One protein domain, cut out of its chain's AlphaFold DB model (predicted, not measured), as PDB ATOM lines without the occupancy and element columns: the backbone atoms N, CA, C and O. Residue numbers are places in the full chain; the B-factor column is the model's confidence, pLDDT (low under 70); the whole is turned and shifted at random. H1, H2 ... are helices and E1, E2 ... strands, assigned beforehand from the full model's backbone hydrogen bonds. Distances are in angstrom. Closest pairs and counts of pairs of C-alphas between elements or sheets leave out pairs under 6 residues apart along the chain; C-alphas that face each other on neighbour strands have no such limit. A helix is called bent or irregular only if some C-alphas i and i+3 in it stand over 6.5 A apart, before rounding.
ATOM      1  N   LEU A  13     -28.246  -0.417  14.234       88.44
ATOM      2  CA  LEU A  13     -29.055  -1.536  14.725       88.44
ATOM      3  C   LEU A  13     -30.462  -1.098  15.134       88.44
ATOM      4  O   LEU A  13     -31.428  -1.772  14.774       88.44
ATOM      5  N   ALA A  14     -30.592   0.036  15.821       84.38
ATOM      6  CA  ALA A  14     -31.890   0.584  16.215       84.38
ATOM      7  C   ALA A  14     -32.742   0.945  14.987       84.38
ATOM      8  O   ALA A  14     -33.926   0.619  14.926       84.38
ATOM      9  N   ARG A  15     -32.120   1.535  13.960       86.44
ATOM     10  CA  ARG A  15     -32.744   1.835  12.669       86.44
ATOM     11  C   ARG A  15     -33.230   0.572  11.972       86.44
ATOM     12  O   ARG A  15     -34.387   0.515  11.571       86.44
ATOM     13  N   LYS A  16     -32.374  -0.448  11.842       86.38
ATOM     14  CA  LYS A  16     -32.764  -1.730  11.234       86.38
ATOM     15  C   LYS A  16     -33.910  -2.382  11.996       86.38
ATOM     16  O   LYS A  16     -34.784  -2.976  11.378       86.38
ATOM     17  N   ALA A  17     -33.909  -2.294  13.322       86.44
ATOM     18  CA  ALA A  17     -34.992  -2.837  14.125       86.44
ATOM     19  C   ALA A  17     -36.300  -2.056  13.918       86.44
ATOM     20  O   ALA A  17     -37.342  -2.673  13.731       86.44
ATOM     21  N   PHE A  18     -36.230  -0.723  13.849       85.12
ATOM     22  CA  PHE A  18     -37.370   0.145  13.539       85.12
ATOM     23  C   PHE A  18     -37.965  -0.122  12.151       85.12
ATOM     24  O   PHE A  18     -39.174  -0.144  11.982       85.12
ATOM     25  N   GLU A  19     -37.125  -0.336  11.140       85.69
ATOM     26  CA  GLU A  19     -37.584  -0.614   9.774       85.69
ATOM     27  C   GLU A  19     -38.259  -1.993   9.642       85.69
ATOM     28  O   GLU A  19     -39.025  -2.206   8.707       85.69
ATOM     29  N   ASN A  20     -37.999  -2.915  10.576       84.12
ATOM     30  CA  ASN A  20     -38.517  -4.286  10.561       84.12
ATOM     31  C   ASN A  20     -39.559  -4.570  11.658       84.12
ATOM     32  O   ASN A  20     -39.997  -5.714  11.782       84.12
ATOM     33  N   CYS A  21     -39.926  -3.587  12.486       83.31
ATOM     34  CA  CYS A  21     -40.913  -3.804  13.541       83.31
ATOM     35  C   CYS A  21     -42.328  -3.866  12.958       83.31
ATOM     36  O   CYS A  21     -42.660  -3.140  12.016       83.31
ATOM     37  N   SER A  22     -43.181  -4.706  13.541       81.12
ATOM     38  CA  SER A  22     -44.608  -4.694  13.228       81.12
ATOM     39  C   SER A  22     -45.306  -3.516  13.915       81.12
ATOM     40  O   SER A  22     -44.838  -2.999  14.930       81.12
ATOM     41  N   SER A  23     -46.421  -3.051  13.345       79.75
ATOM     42  CA  SER A  23     -47.164  -1.880  13.843       79.75
ATOM     43  C   SER A  23     -47.822  -2.086  15.210       79.75
ATOM     44  O   SER A  23     -48.165  -1.118  15.876       79.75
ATOM     45  N   ASP A  24     -48.006  -3.340  15.605       87.62
ATOM     46  CA  ASP A  24     -48.575  -3.816  16.866       87.62
ATOM     47  C   ASP A  24     -47.495  -4.212  17.895       87.62
ATOM     48  O   ASP A  24     -47.811  -4.683  18.988       87.62
ATOM     49  N   GLN A  25     -46.211  -4.027  17.570       90.06
ATOM     50  CA  GLN A  25     -45.105  -4.344  18.469       90.06
ATOM     51  C   GLN A  25     -44.930  -3.269  19.550       90.06
ATOM     52  O   GLN A  25     -44.854  -2.075  19.259       90.06
ATOM     53  N   TYR A  26     -44.739  -3.698  20.800       90.88
ATOM     54  CA  TYR A  26     -44.406  -2.813  21.917       90.88
ATOM     55  C   TYR A  26     -43.230  -3.336  22.742       90.88
ATOM     56  O   TYR A  26     -42.943  -4.534  22.788       90.88
ATOM     57  N   ILE A  27     -42.561  -2.417  23.442       93.19
ATOM     58  CA  ILE A  27     -41.521  -2.724  24.426       93.19
ATOM     59  C   ILE A  27     -42.024  -2.283  25.793       93.19
ATOM     60  O   ILE A  27     -42.312  -1.109  26.012       93.19
ATOM     61  N   ALA A  28     -42.088  -3.226  26.724       92.81
ATOM     62  CA  ALA A  28     -42.409  -2.957  28.113       92.81
ATOM     63  C   ALA A  28     -41.139  -3.070  28.959       92.81
ATOM     64  O   ALA A  28     -40.431  -4.078  28.927       92.81
ATOM     65  N   ILE A  29     -40.862  -2.023  29.732       96.00
ATOM     66  CA  ILE A  29     -39.719  -1.948  30.644       96.00
ATOM     67  C   ILE A  29     -40.259  -2.025  32.067       96.00
ATOM     68  O   ILE A  29     -41.174  -1.280  32.419       96.00
ATOM     69  N   HIS A  30     -39.699  -2.900  32.895       96.06
ATOM     70  CA  HIS A  30     -40.121  -3.045  34.286       96.06
ATOM     71  C   HIS A  30     -39.862  -1.747  35.068       96.06
ATOM     72  O   HIS A  30     -38.840  -1.095  34.854       96.06
ATOM     73  N   GLN A  31     -40.748  -1.375  35.996       94.81
ATOM     74  CA  GLN A  31     -40.695  -0.074  36.682       94.81
ATOM     75  C   GLN A  31     -39.354   0.182  37.393       94.81
ATOM     76  O   GLN A  31     -38.780   1.266  37.276       94.81
ATOM     77  N   ASP A  32     -38.806  -0.834  38.065       95.19
ATOM     78  CA  ASP A  32     -37.486  -0.745  38.702       95.19
ATOM     79  C   ASP A  32     -36.373  -0.455  37.694       95.19
ATOM     80  O   ASP A  32     -35.455   0.315  37.977       95.19
ATOM     81  N   MET A  33     -36.457  -1.055  36.503       97.00
ATOM     82  CA  MET A  33     -35.486  -0.827  35.440       97.00
ATOM     83  C   MET A  33     -35.643   0.574  34.844       97.00
ATOM     84  O   MET A  33     -34.639   1.253  34.654       97.00
ATOM     85  N   GLN A  34     -36.875   1.053  34.640       95.38
ATOM     86  CA  GLN A  34     -37.117   2.436  34.214       95.38
ATOM     87  C   GLN A  34     -36.458   3.427  35.184       95.38
ATOM     88  O   GLN A  34     -35.683   4.281  34.761       95.38
ATOM     89  N   SER A  35     -36.687   3.265  36.493       96.38
ATOM     90  CA  SER A  35     -36.093   4.126  37.528       96.38
ATOM     91  C   SER A  35     -34.562   4.152  37.462       96.38
ATOM     92  O   SER A  35     -33.955   5.220  37.538       96.38
ATOM     93  N   ARG A  36     -33.920   2.993  37.261       96.75
ATOM     94  CA  ARG A  36     -32.456   2.896  37.120       96.75
ATOM     95  C   ARG A  36     -31.946   3.564  35.846       96.75
ATOM     96  O   ARG A  36     -30.961   4.290  35.911       96.75
ATOM     97  N   ILE A  37     -32.629   3.358  34.718       96.62
ATOM     98  CA  ILE A  37     -32.290   3.987  33.433       96.62
ATOM     99  C   ILE A  37     -32.341   5.514  33.555       96.62
ATOM    100  O   ILE A  37     -31.404   6.187  33.129       96.62
ATOM    101  N   PHE A  38     -33.396   6.061  34.167       95.81
ATOM    102  CA  PHE A  38     -33.531   7.507  34.352       95.81
ATOM    103  C   PHE A  38     -32.480   8.072  35.309       95.81
ATOM    104  O   PHE A  38     -31.859   9.079  34.989       95.81
ATOM    105  N   LYS A  39     -32.225   7.408  36.446       95.75
ATOM    106  CA  LYS A  39     -31.189   7.837  37.404       95.75
ATOM    107  C   LYS A  39     -29.781   7.836  36.812       95.75
ATOM    108  O   LYS A  39     -28.961   8.647  37.220       95.75
ATOM    109  N   ALA A  40     -29.502   6.924  35.883       94.00
ATOM    110  CA  ALA A  40     -28.212   6.825  35.207       94.00
ATOM    111  C   ALA A  40     -28.107   7.704  33.944       94.00
ATOM    112  O   ALA A  40     -27.075   7.665  33.276       94.00
ATOM    113  N   GLU A  41     -29.162   8.459  33.605       95.00
ATOM    114  CA  GLU A  41     -29.262   9.288  32.392       95.00
ATOM    115  C   GLU A  41     -29.109   8.480  31.086       95.00
ATOM    116  O   GLU A  41     -28.604   8.962  30.075       95.00
ATOM    117  N   LEU A  42     -29.576   7.227  31.085       95.25
ATOM    118  CA  LEU A  42     -29.392   6.269  29.986       95.25
ATOM    119  C   LEU A  42     -30.632   6.076  29.113       95.25
ATOM    120  O   LEU A  42     -30.723   5.083  28.400       95.25
ATOM    121  N   PHE A  43     -31.612   6.978  29.170       93.94
ATOM    122  CA  PHE A  43     -32.904   6.739  28.523       93.94
ATOM    123  C   PHE A  43     -32.785   6.496  27.013       93.94
ATOM    124  O   PHE A  43     -33.187   5.443  26.526       93.94
ATOM    125  N   VAL A  44     -32.183   7.435  26.281       92.25
ATOM    126  CA  VAL A  44     -31.994   7.321  24.826       92.25
ATOM    127  C   VAL A  44     -31.178   6.078  24.439       92.25
ATOM    128  O   VAL A  44     -31.686   5.279  23.649       92.25
ATOM    129  N   PRO A  45     -29.974   5.841  24.998       94.12
ATOM    130  CA  PRO A  45     -29.188   4.674  24.608       94.12
ATOM    131  C   PRO A  45     -29.861   3.353  25.023       94.12
ATOM    132  O   PRO A  45     -29.771   2.362  24.299       94.12
ATOM    133  N   ALA A  46     -30.605   3.319  26.138       95.25
ATOM    134  CA  ALA A  46     -31.392   2.144  26.509       95.25
ATOM    135  C   ALA A  46     -32.506   1.871  25.493       95.25
ATOM    136  O   ALA A  46     -32.696   0.721  25.104       95.25
ATOM    137  N   MET A  47     -33.213   2.898  25.016       93.88
ATOM    138  CA  MET A  47     -34.230   2.718  23.979       93.88
ATOM    139  C   MET A  47     -33.613   2.204  22.673       93.88
ATOM    140  O   MET A  47     -34.115   1.220  22.136       93.88
ATOM    141  N   ASN A  48     -32.492   2.774  22.214       92.88
ATOM    142  CA  ASN A  48     -31.776   2.296  21.020       92.88
ATOM    143  C   ASN A  48     -31.434   0.800  21.114       92.88
ATOM    144  O   ASN A  48     -31.620   0.042  20.159       92.88
ATOM    145  N   LEU A  49     -30.960   0.362  22.283       94.88
ATOM    146  CA  LEU A  49     -30.652  -1.040  22.548       94.88
ATOM    147  C   LEU A  49     -31.919  -1.911  22.547       94.88
ATOM    148  O   LEU A  49     -31.957  -2.958  21.901       94.88
ATOM    149  N   LEU A  50     -32.958  -1.486  23.267       94.88
ATOM    150  CA  LEU A  50     -34.187  -2.258  23.461       94.88
ATOM    151  C   LEU A  50     -35.033  -2.367  22.189       94.88
ATOM    152  O   LEU A  50     -35.791  -3.323  22.047       94.88
ATOM    153  N   MET A  51     -34.869  -1.459  21.227       92.62
ATOM    154  CA  MET A  51     -35.499  -1.586  19.909       92.62
ATOM    155  C   MET A  51     -35.124  -2.893  19.202       92.62
ATOM    156  O   MET A  51     -35.919  -3.408  18.426       92.62
ATOM    157  N   GLN A  52     -33.961  -3.474  19.506       92.88
ATOM    158  CA  GLN A  52     -33.504  -4.736  18.918       92.88
ATOM    159  C   GLN A  52     -34.278  -5.973  19.414       92.88
ATOM    160  O   GLN A  52     -34.115  -7.061  18.851       92.88
ATOM    161  N   LEU A  53     -35.084  -5.842  20.475       93.31
ATOM    162  CA  LEU A  53     -35.834  -6.953  21.056       93.31
ATOM    163  C   LEU A  53     -36.877  -7.505  20.079       93.31
ATOM    164  O   LEU A  53     -37.548  -6.763  19.365       93.31
ATOM    165  N   LYS A  54     -37.066  -8.829  20.105       90.88
ATOM    166  CA  LYS A  54     -38.004  -9.533  19.219       90.88
ATOM    167  C   LYS A  54     -39.108 -10.221  20.025       90.88
ATOM    168  O   LYS A  54     -38.760 -10.979  20.935       90.88
ATOM    169  N   PRO A  55     -40.399 -10.053  19.688       89.12
ATOM    170  CA  PRO A  55     -41.504 -10.618  20.468       89.12
ATOM    171  C   PRO A  55     -41.414 -12.133  20.690       89.12
ATOM    172  O   PRO A  55     -41.590 -12.632  21.800       89.12
ATOM    173  N   GLU A  56     -41.056 -12.879  19.647       86.94
ATOM    174  CA  GLU A  56     -41.058 -14.348  19.665       86.94
ATOM    175  C   GLU A  56     -39.749 -14.963  20.190       86.94
ATOM    176  O   GLU A  56     -39.611 -16.185  20.311       86.94
ATOM    177  N   ALA A  57     -38.747 -14.141  20.524       87.00
ATOM    178  CA  ALA A  57     -37.446 -14.656  20.921       87.00
ATOM    179  C   ALA A  57     -37.467 -15.237  22.347       87.00
ATOM    180  O   ALA A  57     -37.712 -14.556  23.351       87.00
ATOM    181  N   ARG A  58     -37.114 -16.526  22.469       88.69
ATOM    182  CA  ARG A  58     -36.942 -17.183  23.778       88.69
ATOM    183  C   ARG A  58     -35.864 -16.499  24.623       88.69
ATOM    184  O   ARG A  58     -36.044 -16.384  25.834       88.69
ATOM    185  N   ILE A  59     -34.767 -16.079  23.997       90.62
ATOM    186  CA  ILE A  59     -33.669 -15.324  24.610       90.62
ATOM    187  C   ILE A  59     -33.497 -14.045  23.798       90.62
ATOM    188  O   ILE A  59     -33.379 -14.106  22.577       90.62
ATOM    189  N   GLN A  60     -33.477 -12.910  24.486       93.50
ATOM    190  CA  GLN A  60     -33.362 -11.594  23.874       93.50
ATOM    191  C   GLN A  60     -31.889 -11.219  23.713       93.50
ATOM    192  O   GLN A  60     -31.295 -10.640  24.623       93.50
ATOM    193  N   TYR A  61     -31.288 -11.602  22.588       93.38
ATOM    194  CA  TYR A  61     -29.927 -11.189  22.251       93.38
ATOM    195  C   TYR A  61     -29.927  -9.783  21.660       93.38
ATOM    196  O   TYR A  61     -30.738  -9.482  20.787       93.38
ATOM    197  N   VAL A  62     -28.985  -8.964  22.108       93.75
ATOM    198  CA  VAL A  62     -28.755  -7.605  21.611       93.75
ATOM    199  C   VAL A  62     -27.272  -7.414  21.328       93.75
ATOM    200  O   VAL A  62     -26.430  -8.049  21.970       93.75
ATOM    201  N   MET A  63     -26.946  -6.547  20.376       93.12
ATOM    202  CA  MET A  63     -25.577  -6.092  20.149       93.12
ATOM    203  C   MET A  63     -25.424  -4.649  20.595       93.12
ATOM    204  O   MET A  63     -26.314  -3.819  20.389       93.12
ATOM    205  N   LEU A  64     -24.277  -4.360  21.198       90.81
ATOM    206  CA  LEU A  64     -23.933  -3.023  21.645       90.81
ATOM    207  C   LEU A  64     -23.152  -2.294  20.544       90.81
ATOM    208  O   LEU A  64     -22.026  -2.675  20.246       90.81
ATOM    209  N   GLU A  65     -23.748  -1.266  19.937       85.75
ATOM    210  CA  GLU A  65     -23.026  -0.378  19.004       85.75
ATOM    211  C   GLU A  65     -22.252   0.712  19.753       85.75
ATOM    212  O   GLU A  65     -21.133   1.055  19.387       85.75
ATOM    213  N   GLU A  66     -22.846   1.233  20.825       85.38
ATOM    214  CA  GLU A  66     -22.330   2.348  21.620       85.38
ATOM    215  C   GLU A  66     -21.604   1.801  22.866       85.38
ATOM    216  O   GLU A  66     -22.173   1.713  23.962       85.38
ATOM    217  N   LEU A  67     -20.359   1.337  22.677       88.88
ATOM    218  CA  LEU A  67     -19.549   0.644  23.696       88.88
ATOM    219  C   LEU A  67     -19.311   1.466  24.970       88.88
ATOM    220  O   LEU A  67     -19.101   0.881  26.034       88.88
ATOM    221  N   GLU A  68     -19.401   2.793  24.900       92.50
ATOM    222  CA  GLU A  68     -19.281   3.697  26.045       92.50
ATOM    223  C   GLU A  68     -20.345   3.460  27.132       92.50
ATOM    224  O   GLU A  68     -20.103   3.739  28.307       92.50
ATOM    225  N   TYR A  69     -21.507   2.896  26.781       93.81
ATOM    226  CA  TYR A  69     -22.577   2.604  27.744       93.81
ATOM    227  C   TYR A  69     -22.509   1.186  28.315       93.81
ATOM    228  O   TYR A  69     -23.292   0.843  29.205       93.81
ATOM    229  N   ARG A  70     -21.574   0.354  27.834       94.12
ATOM    230  CA  ARG A  70     -21.455  -1.065  28.199       94.12
ATOM    231  C   ARG A  70     -21.435  -1.279  29.709       94.12
ATOM    232  O   ARG A  70     -22.220  -2.073  30.225       94.12
ATOM    233  N   GLU A  71     -20.520  -0.605  30.403       95.69
ATOM    234  CA  GLU A  71     -20.313  -0.801  31.841       95.69
ATOM    235  C   GLU A  71     -21.541  -0.366  32.634       95.69
ATOM    236  O   GLU A  71     -22.039  -1.134  33.455       95.69
ATOM    237  N   LYS A  72     -22.113   0.795  32.299       96.62
ATOM    238  CA  LYS A  72     -23.321   1.291  32.962       96.62
ATOM    239  C   LYS A  72     -24.515   0.357  32.753       96.62
ATOM    240  O   LYS A  72     -25.258   0.093  33.692       96.62
ATOM    241  N   PHE A  73     -24.701  -0.190  31.548       96.94
ATOM    242  CA  PHE A  73     -25.779  -1.146  31.282       96.94
ATOM    243  C   PHE A  73     -25.618  -2.466  32.037       96.94
ATOM    244  O   PHE A  73     -26.622  -3.037  32.480       96.94
ATOM    245  N   LEU A  74     -24.382  -2.950  32.189       96.12
ATOM    246  CA  LEU A  74     -24.079  -4.119  33.015       96.12
ATOM    247  C   LEU A  74     -24.357  -3.829  34.496       96.12
ATOM    248  O   LEU A  74     -24.991  -4.645  35.162       96.12
ATOM    249  N   GLU A  75     -23.938  -2.662  34.988       96.75
ATOM    250  CA  GLU A  75     -24.095  -2.237  36.382       96.75
ATOM    251  C   GLU A  75     -25.568  -2.111  36.789       96.75
ATOM    252  O   GLU A  75     -25.989  -2.675  37.801       96.75
ATOM    253  N   ILE A  76     -26.395  -1.445  35.973       96.44
ATOM    254  CA  ILE A  76     -27.828  -1.311  36.281       96.44
ATOM    255  C   ILE A  76     -28.608  -2.617  36.070       96.44
ATOM    256  O   ILE A  76     -29.746  -2.743  36.541       96.44
ATOM    257  N   GLY A  77     -27.996  -3.591  35.388       96.44
ATOM    258  CA  GLY A  77     -28.565  -4.899  35.076       96.44
ATOM    259  C   GLY A  77     -29.490  -4.914  33.858       96.44
ATOM    260  O   GLY A  77     -30.307  -5.830  33.740       96.44
ATOM    261  N   LEU A  78     -29.388  -3.919  32.968       97.12
ATOM    262  CA  LEU A  78     -30.153  -3.874  31.715       97.12
ATOM    263  C   LEU A  78     -29.719  -4.998  30.769       97.12
ATOM    264  O   LEU A  78     -30.552  -5.599  30.090       97.12
ATOM    265  N   ILE A  79     -28.419  -5.304  30.765       96.88
ATOM    266  CA  ILE A  79     -27.828  -6.375  29.966       96.88
ATOM    267  C   ILE A  79     -27.038  -7.354  30.832       96.88
ATOM    268  O   ILE A  79     -26.578  -7.029  31.925       96.88
ATOM    269  N   LYS A  80     -26.845  -8.568  30.317       96.06
ATOM    270  CA  LYS A  80     -25.972  -9.600  30.885       96.06
ATOM    271  C   LYS A  80     -25.062 -10.180  29.813       96.06
ATOM    272  O   LYS A  80     -25.452 -10.287  28.650       96.06
ATOM    273  N   GLN A  81     -23.860 -10.588  30.214       94.12
ATOM    274  CA  GLN A  81     -22.933 -11.283  29.323       94.12
ATOM    275  C   GLN A  81     -23.521 -12.617  28.844       94.12
ATOM    276  O   GLN A  81     -24.250 -13.299  29.568       94.12
ATOM    277  N   THR A  82     -23.159 -13.005  27.627       92.00
ATOM    278  CA  THR A  82     -23.509 -14.296  27.034       92.00
ATOM    279  C   THR A  82     -22.266 -14.979  26.490       92.00
ATOM    280  O   THR A  82     -21.339 -14.333  26.017       92.00
ATOM    281  N   LYS A  83     -22.260 -16.314  26.544       85.81
ATOM    282  CA  LYS A  83     -21.236 -17.146  25.893       85.81
ATOM    283  C   LYS A  83     -21.524 -17.383  24.405       85.81
ATOM    284  O   LYS A  83     -20.703 -17.963  23.708       85.81
ATOM    285  N   LYS A  84     -22.718 -17.006  23.935       80.94
ATOM    286  CA  LYS A  84     -23.149 -17.093  22.535       80.94
ATOM    287  C   LYS A  84     -23.099 -15.711  21.888       80.94
ATOM    288  O   LYS A  84     -23.722 -14.799  22.424       80.94
ATOM    289  N   GLY A  85     -22.448 -15.609  20.730       80.19
ATOM    290  CA  GLY A  85     -22.297 -14.370  19.961       80.19
ATOM    291  C   GLY A  85     -20.848 -13.890  19.885       80.19
ATOM    292  O   GLY A  85     -19.933 -14.602  20.295       80.19
ATOM    293  N   GLY A  86     -20.654 -12.695  19.322       81.56
ATOM    294  CA  GLY A  86     -19.366 -11.994  19.331       81.56
ATOM    295  C   GLY A  86     -19.124 -11.248  20.649       81.56
ATOM    296  O   GLY A  86     -19.973 -11.265  21.541       81.56
ATOM    297  N   ALA A  87     -17.982 -10.560  20.755       80.06
ATOM    298  CA  ALA A  87     -17.558  -9.843  21.967       80.06
ATOM    299  C   ALA A  87     -18.573  -8.791  22.464       80.06
ATOM    300  O   ALA A  87     -18.659  -8.538  23.667       80.06
ATOM    301  N   ASP A  88     -19.381  -8.248  21.552       89.38
ATOM    302  CA  ASP A  88     -20.348  -7.180  21.832       89.38
ATOM    303  C   ASP A  88     -21.798  -7.677  21.888       89.38
ATOM    304  O   ASP A  88     -22.743  -6.888  21.850       89.38
ATOM    305  N   THR A  89     -21.994  -8.998  21.963       93.56
ATOM    306  CA  THR A  89     -23.321  -9.603  22.112       93.56
ATOM    307  C   THR A  89     -23.671  -9.776  23.588       93.56
ATOM    308  O   THR A  89     -22.901 -10.336  24.368       93.56
ATOM    309  N   TYR A  90     -24.875  -9.349  23.955       96.25
ATOM    310  CA  TYR A  90     -25.419  -9.423  25.307       96.25
ATOM    311  C   TYR A  90     -26.837  -9.984  25.300       96.25
ATOM    312  O   TYR A  90     -27.451 -10.175  24.250       96.25
ATOM    313  N   ILE A  91     -27.361 -10.263  26.491       96.12
ATOM    314  CA  ILE A  91     -28.753 -10.658  26.696       96.12
ATOM    315  C   ILE A  91     -29.459  -9.584  27.512       96.12
ATOM    316  O   ILE A  91     -28.947  -9.189  28.559       96.12
ATOM    317  N   VAL A  92     -30.660  -9.189  27.093       96.81
ATOM    318  CA  VAL A  92     -31.592  -8.427  27.935       96.81
ATOM    319  C   VAL A  92     -32.426  -9.414  28.763       96.81
ATOM    320  O   VAL A  92     -33.127 -10.262  28.197       96.81
ATOM    321  N   PRO A  93     -32.352  -9.381  30.105       95.19
ATOM    322  CA  PRO A  93     -33.158 -10.261  30.944       95.19
ATOM    323  C   PRO A  93     -34.668 -10.003  30.797       95.19
ATOM    324  O   PRO A  93     -35.131  -8.869  30.857       95.19
ATOM    325  N   LYS A  94     -35.479 -11.064  30.700       90.12
ATOM    326  CA  LYS A  94     -36.947 -10.927  30.564       90.12
ATOM    327  C   LYS A  94     -37.628 -10.231  31.743       90.12
ATOM    328  O   LYS A  94     -38.721  -9.704  31.594       90.12
ATOM    329  N   ASN A  95     -37.000 -10.258  32.916       90.81
ATOM    330  CA  ASN A  95     -37.509  -9.603  34.116       90.81
ATOM    331  C   ASN A  95     -37.193  -8.097  34.170       90.81
ATOM    332  O   ASN A  95     -37.594  -7.451  35.131       90.81
ATOM    333  N   VAL A  96     -36.461  -7.546  33.192       94.38
ATOM    334  CA  VAL A  96     -36.152  -6.105  33.142       94.38
ATOM    335  C   VAL A  96     -36.825  -5.402  31.974       94.38
ATOM    336  O   VAL A  96     -37.297  -4.278  32.137       94.38
ATOM    337  N   ALA A  97     -36.911  -6.064  30.822       94.44
ATOM    338  CA  ALA A  97     -37.667  -5.594  29.673       94.44
ATOM    339  C   ALA A  97     -38.112  -6.779  28.811       94.44
ATOM    340  O   ALA A  97     -37.432  -7.809  28.741       94.44
ATOM    341  N   PHE A  98     -39.241  -6.623  28.131       91.69
ATOM    342  CA  PHE A  98     -39.700  -7.574  27.129       91.69
ATOM    343  C   PHE A  98     -40.331  -6.851  25.941       91.69
ATOM    344  O   PHE A  98     -40.775  -5.709  26.047       91.69
ATOM    345  N   CYS A  99     -40.347  -7.540  24.808       92.00
ATOM    346  CA  CYS A  99     -40.999  -7.098  23.586       92.00
ATOM    347  C   CYS A  99     -42.203  -8.005  23.332       92.00
ATOM    348  O   CYS A  99     -42.103  -9.219  23.536       92.00
ATOM    349  N   GLY A 100     -43.332  -7.419  22.957       89.62
ATOM    350  CA  GLY A 100     -44.598  -8.110  22.744       89.62
ATOM    351  C   GLY A 100     -45.332  -7.575  21.521       89.62
ATOM    352  O   GLY A 100     -44.885  -6.617  20.896       89.62
ATOM    353  N   ILE A 101     -46.448  -8.220  21.193       89.88
ATOM    354  CA  ILE A 101     -47.386  -7.807  20.149       89.88
ATOM    355  C   ILE A 101     -48.743  -7.591  20.825       89.88
ATOM    356  O   ILE A 101     -49.179  -8.461  21.589       89.88
ATOM    357  N   GLU A 102     -49.377  -6.438  20.608       82.94
ATOM    358  CA  GLU A 102     -50.776  -6.228  20.994       82.94
ATOM    359  C   GLU A 102     -51.673  -7.106  20.111       82.94
ATOM    360  O   GLU A 102     -51.533  -7.122  18.892       82.94
TER     361      GLU A 102
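What this domain is: This is residues 13 to 102 of the 103 residues of an uncharacterized protein of Vibrio cidicii (UniProt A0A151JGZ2). A short helix, H3, sits near the middle of a compact body, beside two separate two-stranded ribbons, E1 with E4 and E2 with E3. H1 meets H3 at a corner, with Ala 14 near Asn 48, while H2 and H4 lie toward the first residues of H3, and a long loop, residues 77 to 88, leads from H4 to E3. The printed part has 90 residues, with four named helices and four named strands in the order H1 E1 H2 H3 E2 H4 E3 E4; both ribbons are antiparallel, and the class is mixed, helices and strands. The radius of gyration of the C-alphas is 12.2 A, compact, and the rounded outline spans 32 by 29 by 22 A.

How they stand to each other: H1, residues 13 to 19, touches H3, residues 43 to 50, about perpendicular at 74 degrees; their closest C-alphas are those of Ala 14 and Asn 48, 5.1 A apart. E1, residues 25 to 29, is the antiparallel neighbour of E4, residues 97 to 101, at 157 degrees, with N 26 and O 100 2.9 A apart, within hydrogen-bond range. H2, residues 31 to 39, is close to H3 but not clearly touching it; the closest C-alphas, of Ile 37 and Phe 43, are 5.7 A apart. E2, residues 60 to 63, is the antiparallel neighbour of E3, residues 89 to 92, at 139 degrees, with N 90 and O 62 2.8 A apart, within hydrogen-bond range. The closest C-alphas of H3 and E2, of Leu 49 and Val 62, are 6.9 A apart; those of H3 and E1, of Ile 27 and Leu 50, are 7.4 A apart. H4, residues 67 to 76, only just touches H2, with 3 pairs of C-alphas within 8 A, the closest those of Arg 36 and Ile 76 at 6.3 A. E1 and E2 are apart, and E3 and E4 meet only through their link. In H1, H2 and H3 every O i to N i+4 pair is within hydrogen-bond range; in H4, 4 of 6 are.

Where its parts are: H1 is 9.9 A long and begins at C-alpha 13, (-29.055, -1.536, 14.725). E1 measures 13.5 A, H2 12.4 A, H3 10.4 A and E2 10.2 A. H4, 15.2 A long, is irregular: C-alphas 68 and 71 are 7.4 A apart. E3 measures 10.2 A, and E4, 13.8 A long, ends at C-alpha 101, (-47.386, -7.807, 20.149).

The domain as a whole: The two C-alphas farthest apart, of Ala 87 and Glu 102, are 33.4 A apart. The printed part has no cut. The link from H4 to E3, 12 residues, is long; in it residues 80 to 81 pair antiparallel with residues 90 to 91 of E3. The mean pLDDT of the printed part is 91.5, and no printed residue is under 70.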